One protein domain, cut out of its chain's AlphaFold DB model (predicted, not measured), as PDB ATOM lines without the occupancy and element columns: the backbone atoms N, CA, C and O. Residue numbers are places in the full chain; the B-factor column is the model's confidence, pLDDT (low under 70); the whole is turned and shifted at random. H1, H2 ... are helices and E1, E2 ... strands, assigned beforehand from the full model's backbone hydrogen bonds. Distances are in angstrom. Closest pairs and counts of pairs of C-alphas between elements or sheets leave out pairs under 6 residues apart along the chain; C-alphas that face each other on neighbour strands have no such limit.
ATOM      1  N   ASN A  75      10.622  38.961  24.696       44.09
ATOM      2  CA  ASN A  75       9.310  39.089  24.048       44.09
ATOM      3  C   ASN A  75       8.885  37.733  23.432       44.09
ATOM      4  O   ASN A  75       8.423  37.626  22.298       44.09
ATOM      5  N   PHE A  76       9.058  36.654  24.195       48.72
ATOM      6  CA  PHE A  76       8.313  35.418  24.093       48.72
ATOM      7  C   PHE A  76       6.968  35.641  24.795       48.72
ATOM      8  O   PHE A  76       6.594  34.896  25.692       48.72
ATOM      9  N   ASP A  77       6.232  36.691  24.432       45.25
ATOM     10  CA  ASP A  77       4.976  37.015  25.121       45.25
ATOM     11  C   ASP A  77       3.897  35.934  24.914       45.25
ATOM     12  O   ASP A  77       2.869  35.938  25.588       45.25
ATOM     13  N   TYR A  78       4.129  34.967  24.016       55.38
ATOM     14  CA  TYR A  78       3.133  33.958  23.635       55.38
ATOM     15  C   TYR A  78       3.662  32.519  23.578       55.38
ATOM     16  O   TYR A  78       2.959  31.610  23.139       55.38
ATOM     17  N   ILE A  79       4.894  32.317  24.040       48.41
ATOM     18  CA  ILE A  79       5.457  31.020  24.404       48.41
ATOM     19  C   ILE A  79       6.068  31.283  25.776       48.41
ATOM     20  O   ILE A  79       7.005  32.073  25.850       48.41
ATOM     21  N   SER A  80       5.584  30.695  26.874       51.53
ATOM     22  CA  SER A  80       6.334  30.862  28.132       51.53
ATOM     23  C   SER A  80       7.785  30.411  27.896       51.53
ATOM     24  O   SER A  80       8.032  29.554  27.049       51.53
ATOM     25  N   LYS A  81       8.783  30.953  28.603       51.94
ATOM     26  CA  LYS A  81      10.196  30.525  28.440       51.94
ATOM     27  C   LYS A  81      10.364  28.990  28.473       51.94
ATOM     28  O   LYS A  81      11.283  28.441  27.876       51.94
ATOM     29  N   GLU A  82       9.439  28.309  29.145       50.22
ATOM     30  CA  GLU A  82       9.333  26.858  29.279       50.22
ATOM     31  C   GLU A  82       8.719  26.157  28.049       50.22
ATOM     32  O   GLU A  82       8.942  24.968  27.856       50.22
ATOM     33  N   GLU A  83       7.920  26.839  27.225       54.19
ATOM     34  CA  GLU A  83       7.325  26.330  25.977       54.19
ATOM     35  C   GLU A  83       8.251  26.419  24.751       54.19
ATOM     36  O   GLU A  83       7.920  25.884  23.692       54.19
ATOM     37  N   LEU A  84       9.436  27.019  24.905       57.62
ATOM     38  CA  LEU A  84      10.506  27.019  23.900       57.62
ATOM     39  C   LEU A  84      11.418  25.794  23.974       57.62
ATOM     40  O   LEU A  84      12.319  25.658  23.144       57.62
ATOM     41  N   SER A  85      11.239  24.919  24.968       61.41
ATOM     42  CA  SER A  85      11.991  23.671  24.977       61.41
ATOM     43  C   SER A  85      11.618  22.861  23.734       61.41
ATOM     44  O   SER A  85      10.462  22.847  23.299       61.41
ATOM     45  N   LEU A  86      12.598  22.167  23.150       58.91
ATOM     46  CA  LEU A  86      12.351  21.283  22.007       58.91
ATOM     47  C   LEU A  86      11.265  20.245  22.315       58.91
ATOM     48  O   LEU A  86      10.533  19.854  21.416       58.91
ATOM     49  N   GLU A  87      11.116  19.860  23.582       60.84
ATOM     50  CA  GLU A  87      10.061  18.964  24.058       60.84
ATOM     51  C   GLU A  87       8.659  19.577  23.916       60.84
ATOM     52  O   GLU A  87       7.733  18.885  23.504       60.84
ATOM     53  N   LYS A  88       8.484  20.880  24.190       67.00
ATOM     54  CA  LYS A  88       7.178  21.553  24.052       67.00
ATOM     55  C   LYS A  88       6.902  22.027  22.618       67.00
ATOM     56  O   LYS A  88       5.756  22.001  22.164       67.00
ATOM     57  N   ILE A  89       7.941  22.400  21.867       71.81
ATOM     58  CA  ILE A  89       7.841  22.683  20.423       71.81
ATOM     59  C   ILE A  89       7.509  21.389  19.652       71.81
ATOM     60  O   ILE A  89       6.703  21.396  18.715       71.81
ATOM     61  N   GLY A  90       8.097  20.268  20.077       73.06
ATOM     62  CA  GLY A  90       7.921  18.918  19.544       73.06
ATOM     63  C   GLY A  90       8.609  18.678  18.198       73.06
ATOM     64  O   GLY A  90       9.362  17.719  18.042       73.06
ATOM     65  N   HIS A  91       8.418  19.586  17.239       80.69
ATOM     66  CA  HIS A  91       9.066  19.554  15.929       80.69
ATOM     67  C   HIS A  91       9.637  20.941  15.584       80.69
ATOM     68  O   HIS A  91       8.881  21.907  15.644       80.69
ATOM     69  N   PRO A  92      10.914  21.081  15.169       80.44
ATOM     70  CA  PRO A  92      11.528  22.381  14.865       80.44
ATOM     71  C   PRO A  92      10.718  23.271  13.907       80.44
ATOM     72  O   PRO A  92      10.593  24.464  14.154       80.44
ATOM     73  N   ASP A  93      10.090  22.694  12.877       84.69
ATOM     74  CA  ASP A  93       9.181  23.405  11.954       84.69
ATOM     75  C   ASP A  93       7.937  24.043  12.607       84.69
ATOM     76  O   ASP A  93       7.249  24.841  11.968       84.69
ATOM     77  N   ASN A  94       7.610  23.694  13.854       86.31
ATOM     78  CA  ASN A  94       6.547  24.347  14.618       86.31
ATOM     79  C   ASN A  94       7.019  25.655  15.272       86.31
ATOM     80  O   ASN A  94       6.183  26.408  15.767       86.31
ATOM     81  N   LEU A  95       8.324  25.946  15.273       86.25
ATOM     82  CA  LEU A  95       8.856  27.234  15.699       86.25
ATOM     83  C   LEU A  95       8.836  28.218  14.526       86.25
ATOM     84  O   LEU A  95       9.533  28.042  13.528       86.25
ATOM     85  N   ILE A  96       8.073  29.292  14.680       87.88
ATOM     86  CA  ILE A  96       8.003  30.392  13.721       87.88
ATOM     87  C   ILE A  96       8.745  31.581  14.323       87.88
ATOM     88  O   ILE A  96       8.480  31.972  15.457       87.88
ATOM     89  N   ARG A  97       9.677  32.163  13.566       87.12
ATOM     90  CA  ARG A  97      10.389  33.382  13.964       87.12
ATOM     91  C   ARG A  97       9.909  34.539  13.112       87.12
ATOM     92  O   ARG A  97      10.018  34.497  11.888       87.12
ATOM     93  N   VAL A  98       9.383  35.562  13.768       90.88
ATOM     94  CA  VAL A  98       9.020  36.812  13.111       90.88
ATOM     95  C   VAL A  98      10.302  37.636  12.952       90.88
ATOM     96  O   VAL A  98      11.078  37.721  13.905       90.88
ATOM     97  N   PRO A  99      10.594  38.190  11.763       92.19
ATOM     98  CA  PRO A  99      11.774  39.026  11.583       92.19
ATOM     99  C   PRO A  99      11.601  40.384  12.280       92.19
ATOM    100  O   PRO A  99      10.566  40.681  12.875       92.19
ATOM    101  N   PHE A 100      12.622  41.229  12.195       92.62
ATOM    102  CA  PHE A 100      12.461  42.649  12.484       92.62
ATOM    103  C   PHE A 100      11.532  43.272  11.426       92.62
ATOM    104  O   PHE A 100      11.815  43.163  10.233       92.62
ATOM    105  N   LEU A 101      10.410  43.856  11.845       94.56
ATOM    106  CA  LEU A 101       9.348  44.357  10.968       94.56
ATOM    107  C   LEU A 101       9.472  45.862  10.709       94.56
ATOM    108  O   LEU A 101       9.322  46.292   9.568       94.56
ATOM    109  N   THR A 102       9.725  46.660  11.751       93.50
ATOM    110  CA  THR A 102       9.758  48.130  11.653       93.50
ATOM    111  C   THR A 102      10.580  48.790  12.763       93.50
ATOM    112  O   THR A 102      10.631  48.286  13.879       93.50
ATOM    113  N   GLU A 103      11.183  49.945  12.470       91.25
ATOM    114  CA  GLU A 103      11.837  50.819  13.462       91.25
ATOM    115  C   GLU A 103      10.867  51.853  14.075       91.25
ATOM    116  O   GLU A 103      11.226  52.554  15.023       91.25
ATOM    117  N   ASP A 104       9.648  51.986  13.539       93.38
ATOM    118  CA  ASP A 104       8.655  52.946  14.033       93.38
ATOM    119  C   ASP A 104       7.945  52.413  15.282       93.38
ATOM    120  O   ASP A 104       7.050  51.576  15.193       93.38
ATOM    121  N   TYR A 105       8.310  52.953  16.444       90.62
ATOM    122  CA  TYR A 105       7.734  52.599  17.745       90.62
ATOM    123  C   TYR A 105       6.246  52.951  17.897       90.62
ATOM    124  O   TYR A 105       5.607  52.467  18.829       90.62
ATOM    125  N   ASN A 106       5.685  53.784  17.013       93.69
ATOM    126  CA  ASN A 106       4.250  54.080  16.999       93.69
ATOM    127  C   ASN A 106       3.460  53.096  16.129       93.69
ATOM    128  O   ASN A 106       2.228  53.066  16.192       93.69
ATOM    129  N   SER A 107       4.148  52.294  15.314       94.75
ATOM    130  CA  SER A 107       3.510  51.289  14.481       94.75
ATOM    131  C   SER A 107       3.042  50.110  15.336       94.75
ATOM    132  O   SER A 107       3.832  49.560  16.108       94.75
ATOM    133  N   PRO A 108       1.809  49.610  15.137       93.12
ATOM    134  CA  PRO A 108       1.363  48.361  15.750       93.12
ATOM    135  C   PRO A 108       2.229  47.149  15.380       93.12
ATOM    136  O   PRO A 108       2.137  46.120  16.028       93.12
ATOM    137  N   LEU A 109       3.059  47.225  14.332       93.75
ATOM    138  CA  LEU A 109       3.991  46.152  13.973       93.75
ATOM    139  C   LEU A 109       5.180  46.053  14.939       93.75
ATOM    140  O   LEU A 109       5.768  44.979  15.055       93.75
ATOM    141  N   TYR A 110       5.525  47.144  15.628       91.69
ATOM    142  CA  TYR A 110       6.718  47.219  16.467       91.69
ATOM    143  C   TYR A 110       6.684  46.213  17.624       91.69
ATOM    144  O   TYR A 110       7.703  45.598  17.933       91.69
ATOM    145  N   GLU A 111       5.509  45.971  18.218       87.88
ATOM    146  CA  GLU A 111       5.347  44.985  19.301       87.88
ATOM    147  C   GLU A 111       5.644  43.543  18.851       87.88
ATOM    148  O   GLU A 111       6.008  42.700  19.668       87.88
ATOM    149  N   TYR A 112       5.541  43.262  17.547       90.06
ATOM    150  CA  TYR A 112       5.785  41.939  16.971       90.06
ATOM    151  C   TYR A 112       7.203  41.776  16.403       90.06
ATOM    152  O   TYR A 112       7.510  40.726  15.831       90.06
ATOM    153  N   ASN A 113       8.082  42.773  16.553       90.31
ATOM    154  CA  ASN A 113       9.476  42.659  16.134       90.31
ATOM    155  C   ASN A 113      10.164  41.483  16.838       90.31
ATOM    156  O   ASN A 113      10.214  41.418  18.066       90.31
ATOM    157  N   CYS A 114      10.760  40.583  16.051       87.50
ATOM    158  CA  CYS A 114      11.660  39.531  16.541       87.50
ATOM    159  C   CYS A 114      11.045  38.518  17.522       87.50
ATOM    160  O   CYS A 114      11.780  37.821  18.227       87.50
ATOM    161  N   ILE A 115       9.717  38.388  17.552       85.50
ATOM    162  CA  ILE A 115       9.050  37.409  18.414       85.50
ATOM    163  C   ILE A 115       9.198  35.984  17.869       85.50
ATOM    164  O   ILE A 115       9.380  35.749  16.669       85.50
ATOM    165  N   SER A 116       9.077  35.006  18.764       83.44
ATOM    166  CA  SER A 116       8.989  33.590  18.403       83.44
ATOM    167  C   SER A 116       7.612  33.040  18.755       83.44
ATOM    168  O   SER A 116       7.090  33.317  19.832       83.44
ATOM    169  N   LEU A 117       7.034  32.248  17.854       83.56
ATOM    170  CA  LEU A 117       5.700  31.665  17.980       83.56
ATOM    171  C   LEU A 117       5.774  30.138  17.873       83.56
ATOM    172  O   LEU A 117       6.478  29.604  17.015       83.56
ATOM    173  N   ASN A 118       5.039  29.435  18.738       84.81
ATOM    174  CA  ASN A 118       4.839  27.997  18.620       84.81
ATOM    175  C   ASN A 118       3.525  27.776  17.887       84.81
ATOM    176  O   ASN A 118       2.452  28.152  18.360       84.81
ATOM    177  N   LYS A 119       3.615  27.127  16.734       85.69
ATOM    178  CA  LYS A 119       2.489  26.870  15.849       85.69
ATOM    179  C   LYS A 119       1.327  26.144  16.528       85.69
ATOM    180  O   LYS A 119       0.175  26.397  16.191       85.69
ATOM    181  N   LYS A 120       1.628  25.290  17.513       83.25
ATOM    182  CA  LYS A 120       0.639  24.544  18.310       83.25
ATOM    183  C   LYS A 120      -0.262  25.429  19.178       83.25
ATOM    184  O   LYS A 120      -1.299  24.952  19.619       83.25
ATOM    185  N   ASN A 121       0.153  26.666  19.446       81.62
ATOM    186  CA  ASN A 121      -0.530  27.596  20.346       81.62
ATOM    187  C   ASN A 121      -1.117  28.816  19.611       81.62
ATOM    188  O   ASN A 121      -1.653  29.716  20.259       81.62
ATOM    189  N   LEU A 122      -1.021  28.884  18.275       83.81
ATOM    190  CA  LEU A 122      -1.518  30.035  17.504       83.81
ATOM    191  C   LEU A 122      -3.030  30.243  17.652       83.81
ATOM    192  O   LEU A 122      -3.501  31.375  17.620       83.81
ATOM    193  N   ASP A 123      -3.790  29.167  17.845       81.44
ATOM    194  CA  ASP A 123      -5.233  29.185  18.097       81.44
ATOM    195  C   ASP A 123      -5.595  29.846  19.437       81.44
ATOM    196  O   ASP A 123      -6.628  30.506  19.550       81.44
ATOM    197  N   LYS A 124      -4.719  29.718  20.438       81.12
ATOM    198  CA  LYS A 124      -4.858  30.338  21.764       81.12
ATOM    199  C   LYS A 124      -4.363  31.782  21.790       81.12
ATOM    200  O   LYS A 124      -4.612  32.507  22.756       81.12
ATOM    201  N   TRP A 125      -3.656  32.222  20.752       81.94
ATOM    202  CA  TRP A 125      -3.084  33.554  20.712       81.94
ATOM    203  C   TRP A 125      -4.150  34.605  20.385       81.94
ATOM    204  O   TRP A 125      -4.575  34.778  19.241       81.94
ATOM    205  N   ARG A 126      -4.560  35.353  21.416       82.75
ATOM    206  CA  ARG A 126      -5.631  36.364  21.341       82.75
ATOM    207  C   ARG A 126      -5.459  37.358  20.186       82.75
ATOM    208  O   ARG A 126      -6.448  37.723  19.553       82.75
ATOM    209  N   ASN A 127      -4.224  37.764  19.895       85.00
ATOM    210  CA  ASN A 127      -3.927  38.766  18.871       85.00
ATOM    211  C   ASN A 127      -3.602  38.160  17.500       85.00
ATOM    212  O   ASN A 127      -3.327  38.910  16.568       85.00
ATOM    213  N   TYR A 128      -3.695  36.837  17.319       87.00
ATOM    214  CA  TYR A 128      -3.282  36.175  16.078       87.00
ATOM    215  C   TYR A 128      -3.950  36.753  14.826       87.00
ATOM    216  O   TYR A 128      -3.285  37.045  13.835       87.00
ATOM    217  N   LYS A 129      -5.266  37.000  14.877       89.81
ATOM    218  CA  LYS A 129      -6.003  37.598  13.749       89.81
ATOM    219  C   LYS A 129      -5.555  39.032  13.444       89.81
ATOM    220  O   LYS A 129      -5.547  39.426  12.280       89.81
ATOM    221  N   ILE A 130      -5.208  39.803  14.475       92.12
ATOM    222  CA  ILE A 130      -4.709  41.177  14.330       92.12
ATOM    223  C   ILE A 130      -3.325  41.133  13.688       92.12
ATOM    224  O   ILE A 130      -3.113  41.776  12.663       92.12
ATOM    225  N   PHE A 131      -2.430  40.305  14.225       92.56
ATOM    226  CA  PHE A 131      -1.095  40.085  13.685       92.56
ATOM    227  C   PHE A 131      -1.125  39.655  12.213       92.56
ATOM    228  O   PHE A 131      -0.466  40.277  11.385       92.56
ATOM    229  N   LEU A 132      -1.945  38.660  11.849       92.75
ATOM    230  CA  LEU A 132      -2.089  38.226  10.455       92.75
ATOM    231  C   LEU A 132      -2.495  39.373   9.525       92.75
ATOM    232  O   LEU A 132      -1.945  39.498   8.434       92.75
ATOM    233  N   LYS A 133      -3.433  40.223   9.958       95.00
ATOM    234  CA  LYS A 133      -3.863  41.388   9.178       95.00
ATOM    235  C   LYS A 133      -2.743  42.422   9.041       95.00
ATOM    236  O   LYS A 133      -2.575  42.981   7.964       95.00
ATOM    237  N   LEU A 134      -1.980  42.670  10.106       96.19
ATOM    238  CA  LEU A 134      -0.837  43.588  10.075       96.19
ATOM    239  C   LEU A 134       0.257  43.093   9.119       96.19
ATOM    240  O   LEU A 134       0.741  43.873   8.302       96.19
ATOM    241  N   ILE A 135       0.595  41.802   9.161       95.56
ATOM    242  CA  ILE A 135       1.587  41.197   8.260       95.56
ATOM    243  C   ILE A 135       1.108  41.195   6.805       95.56
ATOM    244  O   ILE A 135       1.884  41.533   5.914       95.56
ATOM    245  N   ASP A 136      -0.157  40.854   6.547       95.06
ATOM    246  CA  ASP A 136      -0.730  40.892   5.195       95.06
ATOM    247  C   ASP A 136      -0.734  42.319   4.621       95.06
ATOM    248  O   ASP A 136      -0.356  42.524   3.466       95.06
ATOM    249  N   ASN A 137      -1.078  43.317   5.442       96.00
ATOM    250  CA  ASN A 137      -0.994  44.725   5.059       96.00
ATOM    251  C   ASN A 137       0.450  45.140   4.742       96.00
ATOM    252  O   ASN A 137       0.682  45.751   3.703       96.00
ATOM    253  N   LEU A 138       1.414  44.776   5.593       96.69
ATOM    254  CA  LEU A 138       2.831  45.069   5.364       96.69
ATOM    255  C   LEU A 138       3.331  44.416   4.066       96.69
ATOM    256  O   LEU A 138       3.992  45.072   3.266       96.69
ATOM    257  N   ASN A 139       2.950  43.164   3.805       94.00
ATOM    258  CA  ASN A 139       3.324  42.430   2.594       94.00
ATOM    259  C   ASN A 139       2.720  43.023   1.304       94.00
ATOM    260  O   ASN A 139       3.263  42.820   0.221       94.00
ATOM    261  N   LYS A 140       1.596  43.741   1.409       93.56
ATOM    262  CA  LYS A 140       0.949  44.461   0.297       93.56
ATOM    263  C   LYS A 140       1.386  45.924   0.182       93.56
ATOM    264  O   LYS A 140       1.026  46.583  -0.792       93.56
ATOM    265  N   SER A 141       2.099  46.437   1.178       94.81
ATOM    266  CA  SER A 141       2.593  47.812   1.208       94.81
ATOM    267  C   SER A 141       3.859  47.977   0.367       94.81
ATOM    268  O   SER A 141       4.498  47.003  -0.027       94.81
ATOM    269  N   ASP A 142       4.264  49.230   0.158       94.81
ATOM    270  CA  ASP A 142       5.578  49.549  -0.403       94.81
ATOM    271  C   ASP A 142       6.666  49.672   0.689       94.81
ATOM    272  O   ASP A 142       7.788  50.075   0.412       94.81
ATOM    273  N   GLU A 143       6.387  49.326   1.946       94.69
ATOM    274  CA  GLU A 143       7.376  49.426   3.033       94.69
ATOM    275  C   GLU A 143       8.293  48.199   3.103       94.69
ATOM    276  O   GLU A 143       9.411  48.278   3.619       94.69
ATOM    277  N   TRP A 144       7.865  47.070   2.532       96.50
ATOM    278  CA  TRP A 144       8.604  45.812   2.565       96.50
ATOM    279  C   TRP A 144       8.986  45.316   1.172       96.50
ATOM    280  O   TRP A 144       8.189  45.345   0.236       96.50
ATOM    281  N   ARG A 145      10.205  44.782   1.034       96.44
ATOM    282  CA  ARG A 145      10.619  43.996  -0.136       96.44
ATOM    283  C   ARG A 145      11.301  42.705   0.300       96.44
ATOM    284  O   ARG A 145      12.015  42.668   1.296       96.44
ATOM    285  N   GLY A 146      11.096  41.657  -0.489       93.44
ATOM    286  CA  GLY A 146      11.731  40.356  -0.311       93.44
ATOM    287  C   GLY A 146      10.775  39.272   0.162       93.44
ATOM    288  O   GLY A 146       9.615  39.515   0.487       93.44
ATOM    289  N   LYS A 147      11.263  38.030   0.176       92.62
ATOM    290  CA  LYS A 147      10.415  36.839   0.363       92.62
ATOM    291  C   LYS A 147      10.084  36.522   1.820       92.62
ATOM    292  O   LYS A 147       9.229  35.672   2.063       92.62
ATOM    293  N   ALA A 148      10.729  37.180   2.781       93.62
ATOM    294  CA  ALA A 148      10.623  36.816   4.192       93.62
ATOM    295  C   ALA A 148       9.182  36.872   4.729       93.62
ATOM    296  O   ALA A 148       8.762  35.930   5.393       93.62
ATOM    297  N   LEU A 149       8.392  37.902   4.386       94.12
ATOM    298  CA  LEU A 149       6.987  37.973   4.816       94.12
ATOM    299  C   LEU A 149       6.119  36.918   4.138       94.12
ATOM    300  O   LEU A 149       5.340  36.250   4.809       94.12
ATOM    301  N   SER A 150       6.291  36.701   2.832       92.19
ATOM    302  CA  SER A 150       5.561  35.639   2.130       92.19
ATOM    303  C   SER A 150       5.867  34.249   2.707       92.19
ATOM    304  O   SER A 150       4.966  33.422   2.861       92.19
ATOM    305  N   PHE A 151       7.121  34.011   3.105       93.56
ATOM    306  CA  PHE A 151       7.534  32.789   3.784       93.56
ATOM    307  C   PHE A 151       6.922  32.691   5.187       93.56
ATOM    308  O   PHE A 151       6.335  31.664   5.514       93.56
ATOM    309  N   LEU A 152       6.964  33.768   5.978       93.88
ATOM    310  CA  LEU A 152       6.320  33.837   7.292       93.88
ATOM    311  C   LEU A 152       4.820  33.516   7.194       93.88
ATOM    312  O   LEU A 152       4.322  32.660   7.919       93.88
ATOM    313  N   MET A 153       4.103  34.131   6.252       92.62
ATOM    314  CA  MET A 153       2.688  33.845   6.005       92.62
ATOM    315  C   MET A 153       2.458  32.380   5.609       92.62
ATOM    316  O   MET A 153       1.494  31.763   6.060       92.62
ATOM    317  N   SER A 154       3.342  31.786   4.802       92.38
ATOM    318  CA  SER A 154       3.280  30.356   4.468       92.38
ATOM    319  C   SER A 154       3.481  29.463   5.702       92.38
ATOM    320  O   SER A 154       2.766  28.471   5.882       92.38
ATOM    321  N   GLN A 155       4.395  29.826   6.605       91.44
ATOM    322  CA  GLN A 155       4.602  29.102   7.861       91.44
ATOM    323  C   GLN A 155       3.390  29.203   8.796       91.44
ATOM    324  O   GLN A 155       2.983  28.190   9.363       91.44
ATOM    325  N   LEU A 156       2.775  30.383   8.911       89.62
ATOM    326  CA  LEU A 156       1.583  30.604   9.738       89.62
ATOM    327  C   LEU A 156       0.357  29.829   9.220       89.62
ATOM    328  O   LEU A 156      -0.446  29.354  10.016       89.62
ATOM    329  N   ASN A 157       0.238  29.648   7.898       88.12
ATOM    330  CA  ASN A 157      -0.902  28.969   7.266       88.12
ATOM    331  C   ASN A 157      -0.720  27.460   7.048       88.12
ATOM    332  O   ASN A 157      -1.681  26.761   6.728       88.12
ATOM    333  N   SER A 158       0.499  26.934   7.158       88.69
ATOM    334  CA  SER A 158       0.734  25.494   6.989       88.69
ATOM    335  C   SER A 158       0.203  24.702   8.196       88.69
ATOM    336  O   SER A 158       0.007  25.273   9.264       88.69
TER     337      SER A 158
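What this domain is: This is residues 75 to 158 of the 166 residues of an uncharacterized protein of Capnocytophaga sp. oral taxon 332 str. F0381 (UniProt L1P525). The model has little regular structure: a small strand hairpin, E1 and E2, and a helical hairpin, H2 and H3, meet where H3 packs on E1, with short H1 at one end of the longest axis. The printed part has 84 residues, 33 of them in named elements, in the order H1 E1 E2 H2 H3; it is mostly helix, with an antiparallel sheet. It is compact, radius of gyration of the C-alphas 12.8 A, and spans 39 by 25 by 19 A.

How they stand to each other: E1, residues 95 to 97, and E2, residues 116 to 118, form an antiparallel hairpin, with N 96 and O 117 within hydrogen-bond range at 2.8 A. The closest C-alphas of E1 and H3, residues 148 to 157, are those of Ile 96 and Gln 155, 6.9 A apart. H2, residues 128 to 140, touches H3 as a helical hairpin, the closest C-alphas being Asn 139 and Leu 149, 6.2 A. They run opposite ways at a shallow tilt of 34 degrees, only just short of steep. H1, residues 86 to 89, is apart from both. In H2 and H3 every O i to N i+4 pair is within hydrogen-bond range; H1 is too short for one.

Where its parts are: H1 begins at C-alpha 86 (12.351, 21.283, 22.007). H2 measures 18.3 A; H3, 14.3 A, ends at C-alpha 157 (-0.902, 28.969, 7.266).

The domain as a whole: The C-alphas farthest apart, Glu 87 and Asp 142, are 39.4 A apart. The printed part has no cut; E1 to E2 is a long link. Residues 75 to 88 have pLDDT under 70.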